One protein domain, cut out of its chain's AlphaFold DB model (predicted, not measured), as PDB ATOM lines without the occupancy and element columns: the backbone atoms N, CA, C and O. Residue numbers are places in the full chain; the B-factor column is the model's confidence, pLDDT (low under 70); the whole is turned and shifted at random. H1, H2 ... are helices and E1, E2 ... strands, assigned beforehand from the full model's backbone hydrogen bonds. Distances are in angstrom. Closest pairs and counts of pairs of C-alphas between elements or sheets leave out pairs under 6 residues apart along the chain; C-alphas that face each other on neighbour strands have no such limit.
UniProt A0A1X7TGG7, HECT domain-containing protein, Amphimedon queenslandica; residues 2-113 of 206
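What this domain is: This is residues 2 to 113 of the 206 residues of the protein "HECT domain-containing protein" of Amphimedon queenslandica (UniProt A0A1X7TGG7). Two long helices, H3 and H5, lie roughly side by side and run opposite ways, with a tiny ladder of two short strands, E1 and E2, beyond the last residue of H3. Past that ladder H4 makes one end of the long axis and H6 sits beside E2; toward the other end lies the long loop of residues 14 to 33, while H1 packs on H5. The printed part has 112 residues, with six named helices and two named strands in the order H1, H2, H3, E1, H4, E2, H5, H6; the sheet, E1 - E2, is antiparallel and the class is mostly helix. It is only just compact, close to loose, with a radius of gyration of the C-alphas of 15.5 A, and elongated, spanning 46 by 27 by 25 A.

Where its parts are: Find C-alpha 2 at (-49.448, 22.839, 7.552), where H1 begins; it ends at residue 6. H2 follows at residues 10 to 13. Look next for C-alpha 34 at (-33.572, 11.414, 3.239), from which H3 runs 21.5 A to residue 48. E1 is residues 56 to 58, H4 residues 60 to 64 and E2 residues 73 to 75. H5, residues 82 to 98, is 24.4 A long. H6, residues 108 to 113, ends with C-alpha 113 at (-42.289, 40.675, -3.498).

How they stand to each other: Begin at H1, which touches residues 83 to 87 of H5; the closest C-alphas, of Ala 2 and Phe 87, are 6.3 A apart. H2 is only just apart from H5, the closest approach being 8.0 A. H3 and H5 are near each other, with 10 pairs of C-alphas within 10 A. Look at Glu 48 in H3: its C-alpha is 6.1 A from that of Leu 56 in E1, the closest pair of these two elements. E1 and E2 are antiparallel neighbours at 136 degrees between their directions; N 57 and O 74 are 2.9 A apart and N 74 and O 57 2.8 A, both within hydrogen-bond range. The closest C-alphas of E2 and H6, Val 74 and Met 110, are 6.3 A apart. H4 is apart from H3, H5 and H6. In H1, H3, H4, H5 and H6 every O i to N i+4 pair is within hydrogen-bond range; H2 is too short for such a pair.

The domain as a whole: The two C-alphas farthest apart are those of Gly 28 and Gly 67, at 47.2 A. The printed part has no cut, and the link from H2 to H3, 20 residues, is long. The mean pLDDT of the printed part is 81.5; look at residues 2 to 33 for the model's low confidence, under 70.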
ATOM      1  N   ALA A   2     -49.415  21.431   7.130       58.59
ATOM      2  CA  ALA A   2     -49.448  22.839   7.552       58.59
ATOM      3  C   ALA A   2     -49.924  23.067   9.004       58.59
ATOM      4  O   ALA A   2     -49.242  23.740   9.773       58.59
ATOM      5  N   ASN A   3     -51.024  22.431   9.429       63.88
ATOM      6  CA  ASN A   3     -51.562  22.592  10.789       63.88
ATOM      7  C   ASN A   3     -50.573  22.199  11.899       63.88
ATOM      8  O   ASN A   3     -50.542  22.843  12.941       63.88
ATOM      9  N   GLN A   4     -49.733  21.182  11.688       62.81
ATOM     10  CA  GLN A   4     -48.757  20.761  12.699       62.81
ATOM     11  C   GLN A   4     -47.595  21.752  12.824       62.81
ATOM     12  O   GLN A   4     -47.051  21.921  13.909       62.81
ATOM     13  N   LEU A   5     -47.221  22.414  11.727       60.41
ATOM     14  CA  LEU A   5     -46.111  23.368  11.697       60.41
ATOM     15  C   LEU A   5     -46.530  24.762  12.158       60.41
ATOM     16  O   LEU A   5     -45.757  25.437  12.831       60.41
ATOM     17  N   LEU A   6     -47.771  25.156  11.881       64.88
ATOM     18  CA  LEU A   6     -48.344  26.421  12.344       64.88
ATOM     19  C   LEU A   6     -48.562  26.472  13.864       64.88
ATOM     20  O   LEU A   6     -48.587  27.562  14.430       64.88
ATOM     21  N   LEU A   7     -48.717  25.312  14.511       62.72
ATOM     22  CA  LEU A   7     -48.901  25.179  15.960       62.72
ATOM     23  C   LEU A   7     -47.580  25.064  16.740       62.72
ATOM     24  O   LEU A   7     -47.600  25.071  17.969       62.72
ATOM     25  N   LYS A   8     -46.432  24.943  16.059       61.91
ATOM     26  CA  LYS A   8     -45.130  24.901  16.735       61.91
ATOM     27  C   LYS A   8     -44.705  26.295  17.182       61.91
ATOM     28  O   LYS A   8     -44.832  27.262  16.436       61.91
ATOM     29  N   ASP A   9     -44.132  26.364  18.383       59.12
ATOM     30  CA  ASP A   9     -43.456  27.565  18.872       59.12
ATOM     31  C   ASP A   9     -42.387  28.006  17.848       59.12
ATOM     32  O   ASP A   9     -41.545  27.179  17.469       59.12
ATOM     33  N   PRO A  10     -42.393  29.275  17.394       60.38
ATOM     34  CA  PRO A  10     -41.379  29.813  16.493       60.38
ATOM     35  C   PRO A  10     -39.946  29.527  16.947       60.38
ATOM     36  O   PRO A  10     -39.094  29.261  16.102       60.38
ATOM     37  N   VAL A  11     -39.683  29.503  18.258       57.28
ATOM     38  CA  VAL A  11     -38.363  29.207  18.835       57.28
ATOM     39  C   VAL A  11     -37.928  27.772  18.533       57.28
ATOM     40  O   VAL A  11     -36.769  27.530  18.198       57.28
ATOM     41  N   ASN A  12     -38.863  26.819  18.535       56.91
ATOM     42  CA  ASN A  12     -38.591  25.426  18.168       56.91
ATOM     43  C   ASN A  12     -38.341  25.250  16.664       56.91
ATOM     44  O   ASN A  12     -37.762  24.246  16.248       56.91
ATOM     45  N   LEU A  13     -38.730  26.233  15.845       57.47
ATOM     46  CA  LEU A  13     -38.361  26.281  14.437       57.47
ATOM     47  C   LEU A  13     -36.936  26.827  14.236       57.47
ATOM     48  O   LEU A  13     -36.424  26.701  13.135       57.47
ATOM     49  N   LEU A  14     -36.267  27.414  15.238       54.12
ATOM     50  CA  LEU A  14     -34.941  28.041  15.089       54.12
ATOM     51  C   LEU A  14     -33.756  27.060  15.183       54.12
ATOM     52  O   LEU A  14     -32.617  27.461  14.950       54.12
ATOM     53  N   CYS A  15     -33.984  25.787  15.518       49.44
ATOM     54  CA  CYS A  15     -32.897  24.838  15.757       49.44
ATOM     55  C   CYS A  15     -32.232  24.385  14.440       49.44
ATOM     56  O   CYS A  15     -32.863  23.751  13.595       49.44
ATOM     57  N   ALA A  16     -30.936  24.682  14.287       49.59
ATOM     58  CA  ALA A  16     -30.202  24.617  13.016       49.59
ATOM     59  C   ALA A  16     -30.003  23.210  12.417       49.59
ATOM     60  O   ALA A  16     -29.674  23.100  11.240       49.59
ATOM     61  N   GLN A  17     -30.177  22.139  13.198       46.81
ATOM     62  CA  GLN A  17     -29.891  20.777  12.729       46.81
ATOM     63  C   GLN A  17     -31.135  19.918  12.470       46.81
ATOM     64  O   GLN A  17     -31.059  19.030  11.627       46.81
ATOM     65  N   ARG A  18     -32.261  20.131  13.174       53.69
ATOM     66  CA  ARG A  18     -33.464  19.274  13.076       53.69
ATOM     67  C   ARG A  18     -34.727  20.037  13.491       53.69
ATOM     68  O   ARG A  18     -35.006  20.171  14.678       53.69
ATOM     69  N   LEU A  19     -35.497  20.522  12.518       52.72
ATOM     70  CA  LEU A  19     -36.731  21.295  12.743       52.72
ATOM     71  C   LEU A  19     -37.946  20.428  13.132       52.72
ATOM     72  O   LEU A  19     -38.818  20.831  13.911       52.72
ATOM     73  N   TRP A  20     -38.015  19.213  12.597       58.41
ATOM     74  CA  TRP A  20     -38.985  18.197  12.988       58.41
ATOM     75  C   TRP A  20     -38.453  16.805  12.639       58.41
ATOM     76  O   TRP A  20     -37.781  16.630  11.628       58.41
ATOM     77  N   LYS A  21     -38.752  15.812  13.483       57.12
ATOM     78  CA  LYS A  21     -38.570  14.398  13.144       57.12
ATOM     79  C   LYS A  21     -39.846  13.944  12.441       57.12
ATOM     80  O   LYS A  21     -40.915  14.000  13.045       57.12
ATOM     81  N   VAL A  22     -39.739  13.543  11.178       56.53
ATOM     82  CA  VAL A  22     -40.824  12.837  10.491       56.53
ATOM     83  C   VAL A  22     -40.743  11.377  10.916       56.53
ATOM     84  O   VAL A  22     -39.660  10.805  10.992       56.53
ATOM     85  N   THR A  23     -41.873  10.787  11.280       54.09
ATOM     86  CA  THR A  23     -41.978   9.348  11.523       54.09
ATOM     87  C   THR A  23     -43.090   8.858  10.621       54.09
ATOM     88  O   THR A  23     -44.258   9.160  10.865       54.09
ATOM     89  N   LEU A  24     -42.717   8.186   9.535       53.16
ATOM     90  CA  LEU A  24     -43.677   7.555   8.642       53.16
ATOM     91  C   LEU A  24     -44.241   6.332   9.372       53.16
ATOM     92  O   LEU A  24     -43.507   5.426   9.763       53.16
ATOM     93  N   ILE A  25     -45.544   6.337   9.651       56.53
ATOM     94  CA  ILE A  25     -46.189   5.240  10.378       56.53
ATOM     95  C   ILE A  25     -46.297   4.047   9.422       56.53
ATOM     96  O   ILE A  25     -47.117   4.067   8.512       56.53
ATOM     97  N   GLY A  26     -45.482   3.014   9.642       55.59
ATOM     98  CA  GLY A  26     -45.510   1.766   8.868       55.59
ATOM     99  C   GLY A  26     -44.303   1.540   7.955       55.59
ATOM    100  O   GLY A  26     -44.096   0.413   7.517       55.59
ATOM    101  N   GLU A  27     -43.461   2.553   7.744       56.41
ATOM    102  CA  GLU A  27     -42.193   2.418   7.024       56.41
ATOM    103  C   GLU A  27     -41.046   2.580   8.024       56.41
ATOM    104  O   GLU A  27     -40.894   3.626   8.652       56.41
ATOM    105  N   GLY A  28     -40.265   1.520   8.239       47.78
ATOM    106  CA  GLY A  28     -39.148   1.479   9.192       47.78
ATOM    107  C   GLY A  28     -37.932   2.308   8.760       47.78
ATOM    108  O   GLY A  28     -36.810   1.813   8.811       47.78
ATOM    109  N   ALA A  29     -38.143   3.536   8.289       50.12
ATOM    110  CA  ALA A  29     -37.091   4.452   7.881       50.12
ATOM    111  C   ALA A  29     -36.616   5.277   9.090       50.12
ATOM    112  O   ALA A  29     -37.329   6.144   9.595       50.12
ATOM    113  N   ASP A  30     -35.392   5.004   9.549       51.31
ATOM    114  CA  ASP A  30     -34.702   5.759  10.612       51.31
ATOM    115  C   ASP A  30     -33.690   6.777  10.029       51.31
ATOM    116  O   ASP A  30     -32.975   7.463  10.766       51.31
ATOM    117  N   ASP A  31     -33.632   6.904   8.695       53.81
ATOM    118  CA  ASP A  31     -32.721   7.813   7.995       53.81
ATOM    119  C   ASP A  31     -33.301   9.235   7.923       53.81
ATOM    120  O   ASP A  31     -33.977   9.650   6.980       53.81
ATOM    121  N   ALA A  32     -33.067   9.989   8.995       55.78
ATOM    122  CA  ALA A  32     -33.672  11.297   9.232       55.78
ATOM    123  C   ALA A  32     -33.338  12.373   8.174       55.78
ATOM    124  O   ALA A  32     -33.992  13.414   8.161       55.78
ATOM    125  N   GLY A  33     -32.314  12.160   7.334       61.19
ATOM    126  CA  GLY A  33     -31.917  13.094   6.277       61.19
ATOM    127  C   GLY A  33     -32.738  12.936   4.997       61.19
ATOM    128  O   GLY A  33     -33.311  13.917   4.526       61.19
ATOM    129  N   GLY A  34     -32.830  11.710   4.472       72.31
ATOM    130  CA  GLY A  34     -33.572  11.414   3.239       72.31
ATOM    131  C   GLY A  34     -35.068  11.676   3.388       72.31
ATOM    132  O   GLY A  34     -35.646  12.411   2.594       72.31
ATOM    133  N   VAL A  35     -35.657  11.209   4.493       76.06
ATOM    134  CA  VAL A  35     -37.083  11.430   4.785       76.06
ATOM    135  C   VAL A  35     -37.398  12.926   4.914       76.06
ATOM    136  O   VAL A  35     -38.462  13.382   4.505       76.06
ATOM    137  N   PHE A  36     -36.476  13.728   5.458       75.38
ATOM    138  CA  PHE A  36     -36.667  15.177   5.536       75.38
ATOM    139  C   PHE A  36     -36.702  15.823   4.146       75.38
ATOM    140  O   PHE A  36     -37.634  16.578   3.867       75.38
ATOM    141  N   ASP A  37     -35.731  15.511   3.284       80.62
ATOM    142  CA  ASP A  37     -35.660  16.057   1.924       80.62
ATOM    143  C   ASP A  37     -36.888  15.639   1.089       80.62
ATOM    144  O   ASP A  37     -37.480  16.479   0.411       80.62
ATOM    145  N   GLU A  38     -37.336  14.385   1.212       85.06
ATOM    146  CA  GLU A  38     -38.560  13.882   0.570       85.06
ATOM    147  C   GLU A  38     -39.805  14.630   1.050       85.06
ATOM    148  O   GLU A  38     -40.605  15.097   0.240       85.06
ATOM    149  N   THR A  39     -39.952  14.827   2.364       85.19
ATOM    150  CA  THR A  39     -41.109  15.565   2.890       85.19
ATOM    151  C   THR A  39     -41.100  17.031   2.474       85.19
ATOM    152  O   THR A  39     -42.162  17.605   2.245       85.19
ATOM    153  N   LEU A  40     -39.921  17.646   2.340       87.00
ATOM    154  CA  LEU A  40     -39.798  19.018   1.857       87.00
ATOM    155  C   LEU A  40     -40.186  19.124   0.378       87.00
ATOM    156  O   LEU A  40     -40.894  20.060   0.006       87.00
ATOM    157  N   ALA A  41     -39.761  18.161  -0.445       88.38
ATOM    158  CA  ALA A  41     -40.142  18.079  -1.851       88.38
ATOM    159  C   ALA A  41     -41.657  17.888  -2.008       88.38
ATOM    160  O   ALA A  41     -42.293  18.665  -2.718       88.38
ATOM    161  N   GLN A  42     -42.250  16.958  -1.254       90.00
ATOM    162  CA  GLN A  42     -43.694  16.720  -1.265       90.00
ATOM    163  C   GLN A  42     -44.486  17.968  -0.847       90.00
ATOM    164  O   GLN A  42     -45.477  18.317  -1.483       90.00
ATOM    165  N   MET A  43     -44.033  18.691   0.186       90.50
ATOM    166  CA  MET A  43     -44.662  19.960   0.570       90.50
ATOM    167  C   MET A  43     -44.602  20.995  -0.563       90.50
ATOM    168  O   MET A  43     -45.566  21.731  -0.746       90.50
ATOM    169  N   CYS A  44     -43.499  21.069  -1.315       92.19
ATOM    170  CA  CYS A  44     -43.387  21.989  -2.452       92.19
ATOM    171  C   CYS A  44     -44.357  21.612  -3.581       92.19
ATOM    172  O   CYS A  44     -45.059  22.484  -4.089       92.19
ATOM    173  N   GLU A  45     -44.456  20.325  -3.915       91.88
ATOM    174  CA  GLU A  45     -45.403  19.819  -4.919       91.88
ATOM    175  C   GLU A  45     -46.863  20.090  -4.524       91.88
ATOM    176  O   GLU A  45     -47.660  20.538  -5.349       91.88
ATOM    177  N   GLU A  46     -47.216  19.896  -3.249       91.31
ATOM    178  CA  GLU A  46     -48.554  20.211  -2.738       91.31
ATOM    179  C   GLU A  46     -48.877  21.710  -2.851       91.31
ATOM    180  O   GLU A  46     -50.002  22.066  -3.198       91.31
ATOM    181  N   LEU A  47     -47.908  22.602  -2.605       91.38
ATOM    182  CA  LEU A  47     -48.112  24.048  -2.766       91.38
ATOM    183  C   LEU A  47     -48.346  24.460  -4.227       91.38
ATOM    184  O   LEU A  47     -49.103  25.401  -4.477       91.38
ATOM    185  N   GLU A  48     -47.722  23.763  -5.178       92.62
ATOM    186  CA  GLU A  48     -47.934  23.957  -6.620       92.62
ATOM    187  C   GLU A  48     -49.224  23.311  -7.138       92.62
ATOM    188  O   GLU A  48     -49.639  23.566  -8.273       92.62
ATOM    189  N   SER A  49     -49.913  22.529  -6.300       88.50
ATOM    190  CA  SER A  49     -51.250  22.036  -6.605       88.50
ATOM    191  C   SER A  49     -52.266  23.182  -6.578       88.50
ATOM    192  O   SER A  49     -52.852  23.537  -5.549       88.50
ATOM    193  N   VAL A  50     -52.494  23.758  -7.759       81.62
ATOM    194  CA  VAL A  50     -53.442  24.861  -7.991       81.62
ATOM    195  C   VAL A  50     -54.881  24.472  -7.614       81.62
ATOM    196  O   VAL A  50     -55.701  25.349  -7.345       81.62
ATOM    197  N   THR A  51     -55.215  23.177  -7.568       81.75
ATOM    198  CA  THR A  51     -56.569  22.700  -7.235       81.75
ATOM    199  C   THR A  51     -56.792  22.540  -5.736       81.75
ATOM    200  O   THR A  51     -57.839  22.962  -5.241       81.75
ATOM    201  N   GLU A  52     -55.818  21.973  -5.020       83.31
ATOM    202  CA  GLU A  52     -55.994  21.552  -3.624       83.31
ATOM    203  C   GLU A  52     -55.685  22.672  -2.628       83.31
ATOM    204  O   GLU A  52     -56.490  22.961  -1.742       83.31
ATOM    205  N   VAL A  53     -54.524  23.321  -2.769       84.44
ATOM    206  CA  VAL A  53     -54.038  24.301  -1.783       84.44
ATOM    207  C   VAL A  53     -54.412  25.728  -2.181       84.44
ATOM    208  O   VAL A  53     -54.577  26.581  -1.311       84.44
ATOM    209  N   LYS A  54     -54.584  26.001  -3.484       91.19
ATOM    210  CA  LYS A  54     -54.971  27.314  -4.047       91.19
ATOM    211  C   LYS A  54     -54.121  28.503  -3.568       91.19
ATOM    212  O   LYS A  54     -54.533  29.647  -3.748       91.19
ATOM    213  N   LEU A  55     -52.938  28.254  -2.995       93.81
ATOM    214  CA  LEU A  55     -51.966  29.290  -2.634       93.81
ATOM    215  C   LEU A  55     -51.364  29.920  -3.891       93.81
ATOM    216  O   LEU A  55     -51.151  31.130  -3.944       93.81
ATOM    217  N   LEU A  56     -51.088  29.081  -4.888       94.75
ATOM    218  CA  LEU A  56     -50.472  29.455  -6.149       94.75
ATOM    219  C   LEU A  56     -51.466  29.300  -7.299       94.75
ATOM    220  O   LEU A  56     -52.345  28.439  -7.273       94.75
ATOM    221  N   THR A  57     -51.292  30.122  -8.326       94.88
ATOM    222  CA  THR A  57     -51.940  29.977  -9.630       94.88
ATOM    223  C   THR A  57     -50.893  30.058 -10.736       94.88
ATOM    224  O   THR A  57     -49.765  30.507 -10.521       94.88
ATOM    225  N   ARG A  58     -51.235  29.581 -11.931       95.69
ATOM    226  CA  ARG A  58     -50.348  29.688 -13.097       95.69
ATOM    227  C   ARG A  58     -50.187  31.155 -13.492       95.69
ATOM    228  O   ARG A  58     -51.133  31.929 -13.370       95.69
ATOM    229  N   THR A  59     -49.013  31.531 -14.001       97.50
ATOM    230  CA  THR A  59     -48.850  32.859 -14.613       97.50
ATOM    231  C   THR A  59     -49.858  33.034 -15.763       97.50
ATOM    232  O   THR A  59     -50.137  32.067 -16.485       97.50
ATOM    233  N   PRO A  60     -50.375  34.248 -16.011       97.50
ATOM    234  CA  PRO A  60     -51.144  34.529 -17.225       97.50
ATOM    235  C   PRO A  60     -50.406  34.119 -18.512       97.50
ATOM    236  O   PRO A  60     -51.007  33.543 -19.418       97.50
ATOM    237  N   ASN A  61     -49.084  34.302 -18.563       98.19
ATOM    238  CA  ASN A  61     -48.222  33.808 -19.640       98.19
ATOM    239  C   ASN A  61     -48.278  32.277 -19.814       98.19
ATOM    240  O   ASN A  61     -48.293  31.793 -20.947       98.19
ATOM    241  N   SER A  62     -48.360  31.499 -18.728       97.25
ATOM    242  CA  SER A  62     -48.551  30.040 -18.772       97.25
ATOM    243  C   SER A  62     -49.904  29.661 -19.377       97.25
ATOM    244  O   SER A  62     -49.970  28.789 -20.244       97.25
ATOM    245  N   ILE A  63     -50.974  30.354 -18.972       96.00
ATOM    246  CA  ILE A  63     -52.338  30.121 -19.473       96.00
ATOM    247  C   ILE A  63     -52.422  30.443 -20.972       96.00
ATOM    248  O   ILE A  63     -52.913  29.633 -21.759       96.00
ATOM    249  N   ASN A  64     -51.874  31.592 -21.371       96.44
ATOM    250  CA  ASN A  64     -51.889  32.081 -22.750       96.44
ATOM    251  C   ASN A  64     -50.790  31.470 -23.637       96.44
ATOM    252  O   ASN A  64     -50.790  31.682 -24.849       96.44
ATOM    253  N   LYS A  65     -49.860  30.705 -23.050       96.94
ATOM    254  CA  LYS A  65     -48.699  30.094 -23.721       96.94
ATOM    255  C   LYS A  65     -47.858  31.112 -24.502       96.94
ATOM    256  O   LYS A  65     -47.434  30.850 -25.629       96.94
ATOM    257  N   CYS A  66     -47.612  32.275 -23.905       96.75
ATOM    258  CA  CYS A  66     -46.869  33.372 -24.522       96.75
ATOM    259  C   CYS A  66     -45.909  34.035 -23.530       96.75
ATOM    260  O   CYS A  66     -46.097  33.932 -22.326       96.75
ATOM    261  N   GLY A  67     -44.921  34.776 -24.035       96.44
ATOM    262  CA  GLY A  67     -43.989  35.520 -23.186       96.44
ATOM    263  C   GLY A  67     -43.042  34.621 -22.389       96.44
ATOM    264  O   GLY A  67     -42.687  33.529 -22.834       96.44
ATOM    265  N   PHE A  68     -42.604  35.115 -21.234       97.75
ATOM    266  CA  PHE A  68     -41.694  34.413 -20.326       97.75
ATOM    267  C   PHE A  68     -42.456  33.706 -19.201       97.75
ATOM    268  O   PHE A  68     -43.651  33.923 -19.013       97.75
ATOM    269  N   ASN A  69     -41.754  32.860 -18.438       97.88
ATOM    270  CA  ASN A  69     -42.285  32.213 -17.233       97.88
ATOM    271  C   ASN A  69     -43.583  31.413 -17.480       97.88
ATOM    272  O   ASN A  69     -44.488  31.389 -16.644       97.88
ATOM    273  N   THR A  70     -43.679  30.754 -18.640       97.69
ATOM    274  CA  THR A  70     -44.840  29.944 -19.051       97.69
ATOM    275  C   THR A  70     -44.939  28.607 -18.303       97.69
ATOM    276  O   THR A  70     -45.980  27.951 -18.327       97.69
ATOM    277  N   ASP A  71     -43.874  28.217 -17.609       96.44
ATOM    278  CA  ASP A  71     -43.742  27.048 -16.737       96.44
ATOM    279  C   ASP A  71     -43.804  27.415 -15.241       96.44
ATOM    280  O   ASP A  71     -43.513  26.573 -14.395       96.44
ATOM    281  N   ARG A  72     -44.151  28.667 -14.902       97.44
ATOM    282  CA  ARG A  72     -44.068  29.198 -13.533       97.44
ATOM    283  C   ARG A  72     -45.419  29.523 -12.910       97.44
ATOM    284  O   ARG A  72     -46.440  29.671 -13.587       97.44
ATOM    285  N   PHE A  73     -45.376  29.694 -11.595       96.50
ATOM    286  CA  PHE A  73     -46.506  30.062 -10.752       96.50
ATOM    287  C   PHE A  73     -46.356  31.466 -10.156       96.50
ATOM    288  O   PHE A  73     -45.247  31.964  -9.944       96.50
ATOM    289  N   VAL A  74     -47.492  32.081  -9.850       96.31
ATOM    290  CA  VAL A  74     -47.623  33.306  -9.052       96.31
ATOM    291  C   VAL A  74     -48.489  33.026  -7.830       96.31
ATOM    292  O   VAL A  74     -49.216  32.031  -7.798       96.31
ATOM    293  N   PHE A  75     -48.424  33.885  -6.814       95.75
ATOM    294  CA  PHE A  75     -49.388  33.821  -5.719       95.75
ATOM    295  C   PHE A  75     -50.803  34.040  -6.251       95.75
ATOM    296  O   PHE A  75     -51.023  34.815  -7.178       95.75
ATOM    297  N   ASN A  76     -51.767  33.332  -5.674       94.19
ATOM    298  CA  ASN A  76     -53.165  33.487  -6.029       94.19
ATOM    299  C   ASN A  76     -53.757  34.707  -5.291       94.19
ATOM    300  O   ASN A  76     -53.863  34.651  -4.061       94.19
ATOM    301  N   PRO A  77     -54.183  35.776  -5.993       93.50
ATOM    302  CA  PRO A  77     -54.749  36.974  -5.364       93.50
ATOM    303  C   PRO A  77     -56.085  36.694  -4.657       93.50
ATOM    304  O   PRO A  77     -56.456  37.403  -3.723       93.50
ATOM    305  N   GLU A  78     -56.773  35.612  -5.035       91.75
ATOM    306  CA  GLU A  78     -58.027  35.170  -4.413       91.75
ATOM    307  C   GLU A  78     -57.797  34.309  -3.156       91.75
ATOM    308  O   GLU A  78     -58.744  33.948  -2.451       91.75
ATOM    309  N   CYS A  79     -56.544  33.946  -2.851       92.25
ATOM    310  CA  CYS A  79     -56.235  33.193  -1.643       92.25
ATOM    311  C   CYS A  79     -56.369  34.099  -0.414       92.25
ATOM    312  O   CYS A  79     -55.583  35.026  -0.206       92.25
ATOM    313  N   THR A  80     -57.370  33.797   0.414       90.06
ATOM    314  CA  THR A  80     -57.674  34.504   1.667       90.06
ATOM    315  C   THR A  80     -57.239  33.731   2.914       90.06
ATOM    316  O   THR A  80     -57.326  34.252   4.027       90.06
ATOM    317  N   ASP A  81     -56.736  32.501   2.760       91.25
ATOM    318  CA  ASP A  81     -56.173  31.746   3.878       91.25
ATOM    319  C   ASP A  81     -54.716  32.158   4.134       91.25
ATOM    320  O   ASP A  81     -53.756  31.513   3.707       91.25
ATOM    321  N   PHE A  82     -54.545  33.243   4.891       90.25
ATOM    322  CA  PHE A  82     -53.232  33.780   5.276       90.25
ATOM    323  C   PHE A  82     -52.353  32.790   6.056       90.25
ATOM    324  O   PHE A  82     -51.134  32.970   6.151       90.25
ATOM    325  N   LYS A  83     -52.923  31.700   6.589       90.69
ATOM    326  CA  LYS A  83     -52.133  30.637   7.226       90.69
ATOM    327  C   LYS A  83     -51.261  29.901   6.210       90.69
ATOM    328  O   LYS A  83     -50.175  29.457   6.583       90.69
ATOM    329  N   LEU A  84     -51.691  29.808   4.950       91.62
ATOM    330  CA  LEU A  84     -50.904  29.210   3.869       91.62
ATOM    331  C   LEU A  84     -49.697  30.080   3.504       91.62
ATOM    332  O   LEU A  84     -48.598  29.550   3.359       91.62
ATOM    333  N   PHE A  85     -49.855  31.405   3.468       92.31
ATOM    334  CA  PHE A  85     -48.738  32.339   3.271       92.31
ATOM    335  C   PHE A  85     -47.740  32.290   4.433       92.31
ATOM    336  O   PHE A  85     -46.529  32.210   4.222       92.31
ATOM    337  N   LYS A  86     -48.237  32.219   5.677       90.31
ATOM    338  CA  LYS A  86     -47.378  31.995   6.850       90.31
ATOM    339  C   LYS A  86     -46.623  30.667   6.756       90.31
ATOM    340  O   LYS A  86     -45.438  30.607   7.080       90.31
ATOM    341  N   PHE A  87     -47.296  29.604   6.321       90.94
ATOM    342  CA  PHE A  87     -46.680  28.297   6.119       90.94
ATOM    343  C   PHE A  87     -45.593  28.333   5.032       90.94
ATOM    344  O   PHE A  87     -44.489  27.847   5.271       90.94
ATOM    345  N   PHE A  88     -45.859  28.984   3.899       93.56
ATOM    346  CA  PHE A  88     -44.868  29.239   2.854       93.56
ATOM    347  C   PHE A  88     -43.636  29.974   3.407       93.56
ATOM    348  O   PHE A  88     -42.512  29.514   3.216       93.56
ATOM    349  N   GLY A  89     -43.829  31.040   4.193       92.25
ATOM    350  CA  GLY A  89     -42.726  31.759   4.838       92.25
ATOM    351  C   GLY A  89     -41.890  30.880   5.781       92.25
ATOM    352  O   GLY A  89     -40.660  30.975   5.796       92.25
ATOM    353  N   ILE A  90     -42.531  29.965   6.523       90.25
ATOM    354  CA  ILE A  90     -41.826  28.969   7.348       90.25
ATOM    355  C   ILE A  90     -40.973  28.048   6.470       90.25
ATOM    356  O   ILE A  90     -39.814  27.811   6.815       90.25
ATOM    357  N   LEU A  91     -41.503  27.552   5.347       91.50
ATOM    358  CA  LEU A  91     -40.744  26.711   4.415       91.50
ATOM    359  C   LEU A  91     -39.542  27.455   3.832       91.50
ATOM    360  O   LEU A  91     -38.445  26.896   3.820       91.50
ATOM    361  N   CYS A  92     -39.703  28.718   3.429       92.12
ATOM    362  CA  CYS A  92     -38.585  29.549   2.976       92.12
ATOM    363  C   CYS A  92     -37.503  29.658   4.057       92.12
ATOM    364  O   CYS A  92     -36.327  29.406   3.792       92.12
ATOM    365  N   GLY A  93     -37.898  29.953   5.301       89.88
ATOM    366  CA  GLY A  93     -36.974  30.014   6.434       89.88
ATOM    367  C   GLY A  93     -36.278  28.677   6.721       89.88
ATOM    368  O   GLY A  93     -35.091  28.653   7.058       89.88
ATOM    369  N   VAL A  94     -36.989  27.556   6.564       87.62
ATOM    370  CA  VAL A  94     -36.409  26.209   6.653       87.62
ATOM    371  C   VAL A  94     -35.350  26.024   5.573       87.62
ATOM    372  O   VAL A  94     -34.201  25.778   5.934       87.62
ATOM    373  N   GLY A  95     -35.699  26.201   4.296       89.50
ATOM    374  CA  GLY A  95     -34.790  25.975   3.170       89.50
ATOM    375  C   GLY A  95     -33.520  26.824   3.243       89.50
ATOM    376  O   GLY A  95     -32.412  26.314   3.063       89.50
ATOM    377  N   ILE A  96     -33.652  28.099   3.626       89.56
ATOM    378  CA  ILE A  96     -32.508  29.006   3.814       89.56
ATOM    379  C   ILE A  96     -31.575  28.499   4.922       89.56
ATOM    380  O   ILE A  96     -30.365  28.393   4.711       89.56
ATOM    381  N   ARG A  97     -32.106  28.158   6.105       88.12
ATOM    382  CA  ARG A  97     -31.271  27.732   7.247       88.12
ATOM    383  C   ARG A  97     -30.638  26.364   7.048       88.12
ATOM    384  O   ARG A  97     -29.505  26.158   7.474       88.12
ATOM    385  N   THR A  98     -31.360  25.434   6.428       85.00
ATOM    386  CA  THR A  98     -30.852  24.083   6.158       85.00
ATOM    387  C   THR A  98     -29.984  24.028   4.903       85.00
ATOM    388  O   THR A  98     -29.386  22.987   4.637       85.00
ATOM    389  N   LYS A  99     -29.878  25.137   4.151       88.00
ATOM    390  CA  LYS A  99     -29.216  25.213   2.839       88.00
ATOM    391  C   LYS A  99     -29.788  24.190   1.851       88.00
ATOM    392  O   LYS A  99     -29.059  23.625   1.038       88.00
ATOM    393  N   ARG A 100     -31.094  23.940   1.948       85.69
ATOM    394  CA  ARG A 100     -31.841  23.052   1.058       85.69
ATOM    395  C   ARG A 100     -32.736  23.911   0.165       85.69
ATOM    396  O   ARG A 100     -33.616  24.592   0.693       85.69
ATOM    397  N   PRO A 101     -32.508  23.936  -1.158       87.25
ATOM    398  CA  PRO A 101     -33.364  24.699  -2.054       87.25
ATOM    399  C   PRO A 101     -34.783  24.124  -2.026       87.25
ATOM    400  O   PRO A 101     -34.966  22.908  -2.046       87.25
ATOM    401  N   LEU A 102     -35.782  25.004  -1.982       91.56
ATOM    402  CA  LEU A 102     -37.170  24.609  -2.193       91.56
ATOM    403  C   LEU A 102     -37.384  24.417  -3.691       91.56
ATOM    404  O   LEU A 102     -37.081  25.323  -4.469       91.56
ATOM    405  N   ASN A 103     -37.915  23.265  -4.089       92.50
ATOM    406  CA  ASN A 103     -38.257  22.997  -5.482       92.50
ATOM    407  C   ASN A 103     -39.590  23.675  -5.839       92.50
ATOM    408  O   ASN A 103     -40.591  23.000  -6.052       92.50
ATOM    409  N   LEU A 104     -39.602  25.012  -5.803       94.00
ATOM    410  CA  LEU A 104     -40.761  25.851  -6.099       94.00
ATOM    411  C   LEU A 104     -40.519  26.665  -7.373       94.00
ATOM    412  O   LEU A 104     -39.634  27.524  -7.439       94.00
ATOM    413  N   HIS A 105     -41.359  26.450  -8.371       96.19
ATOM    414  CA  HIS A 105     -41.344  27.068  -9.688       96.19
ATOM    415  C   HIS A 105     -42.063  28.425  -9.686       96.19
ATOM    416  O   HIS A 105     -42.834  28.743 -10.592       96.19
ATOM    417  N   LEU A 106     -41.805  29.260  -8.677       96.88
ATOM    418  CA  LEU A 106     -42.329  30.625  -8.633       96.88
ATOM    419  C   LEU A 106     -41.659  31.512  -9.687       96.88
ATOM    420  O   LEU A 106     -40.452  31.415  -9.928       96.88
ATOM    421  N   ALA A 107     -42.444  32.399 -10.294       97.62
ATOM    422  CA  ALA A 107     -41.939  33.402 -11.219       97.62
ATOM    423  C   ALA A 107     -41.044  34.426 -10.483       97.62
ATOM    424  O   ALA A 107     -41.339  34.768  -9.332       97.62
ATOM    425  N   PRO A 108     -39.989  34.969 -11.126       97.44
ATOM    426  CA  PRO A 108     -39.061  35.918 -10.501       97.44
ATOM    427  C   PRO A 108     -39.713  37.108  -9.768       97.44
ATOM    428  O   PRO A 108     -39.267  37.414  -8.657       97.44
ATOM    429  N   PRO A 109     -40.796  37.735 -10.280       97.31
ATOM    430  CA  PRO A 109     -41.489  38.807  -9.561       97.31
ATOM    431  C   PRO A 109     -42.014  38.402  -8.174       97.31
ATOM    432  O   PRO A 109     -42.044  39.221  -7.262       97.31
ATOM    433  N   MET A 110     -42.376  37.134  -7.955       97.00
ATOM    434  CA  MET A 110     -42.854  36.683  -6.640       97.00
ATOM    435  C   MET A 110     -41.738  36.717  -5.596       97.00
ATOM    436  O   MET A 110     -41.966  37.106  -4.453       97.00
ATOM    437  N   TRP A 111     -40.511  36.373  -5.989       95.56
ATOM    438  CA  TRP A 111     -39.354  36.455  -5.098       95.56
ATOM    439  C   TRP A 111     -38.979  37.901  -4.776       95.56
ATOM    440  O   TRP A 111     -38.575  38.177  -3.647       95.56
ATOM    441  N   LYS A 112     -39.164  38.830  -5.725       96.62
ATOM    442  CA  LYS A 112     -39.022  40.273  -5.473       96.62
ATOM    443  C   LYS A 112     -40.001  40.748  -4.400       96.62
ATOM    444  O   LYS A 112     -39.568  41.393  -3.447       96.62
ATOM    445  N   LEU A 113     -41.273  40.362  -4.507       95.38
ATOM    446  CA  LEU A 113     -42.289  40.675  -3.498       95.38
ATOM    447  C   LEU A 113     -41.921  40.108  -2.119       95.38
ATOM    448  O   LEU A 113     -41.924  40.842  -1.136       95.38
TER     449      LEU A 113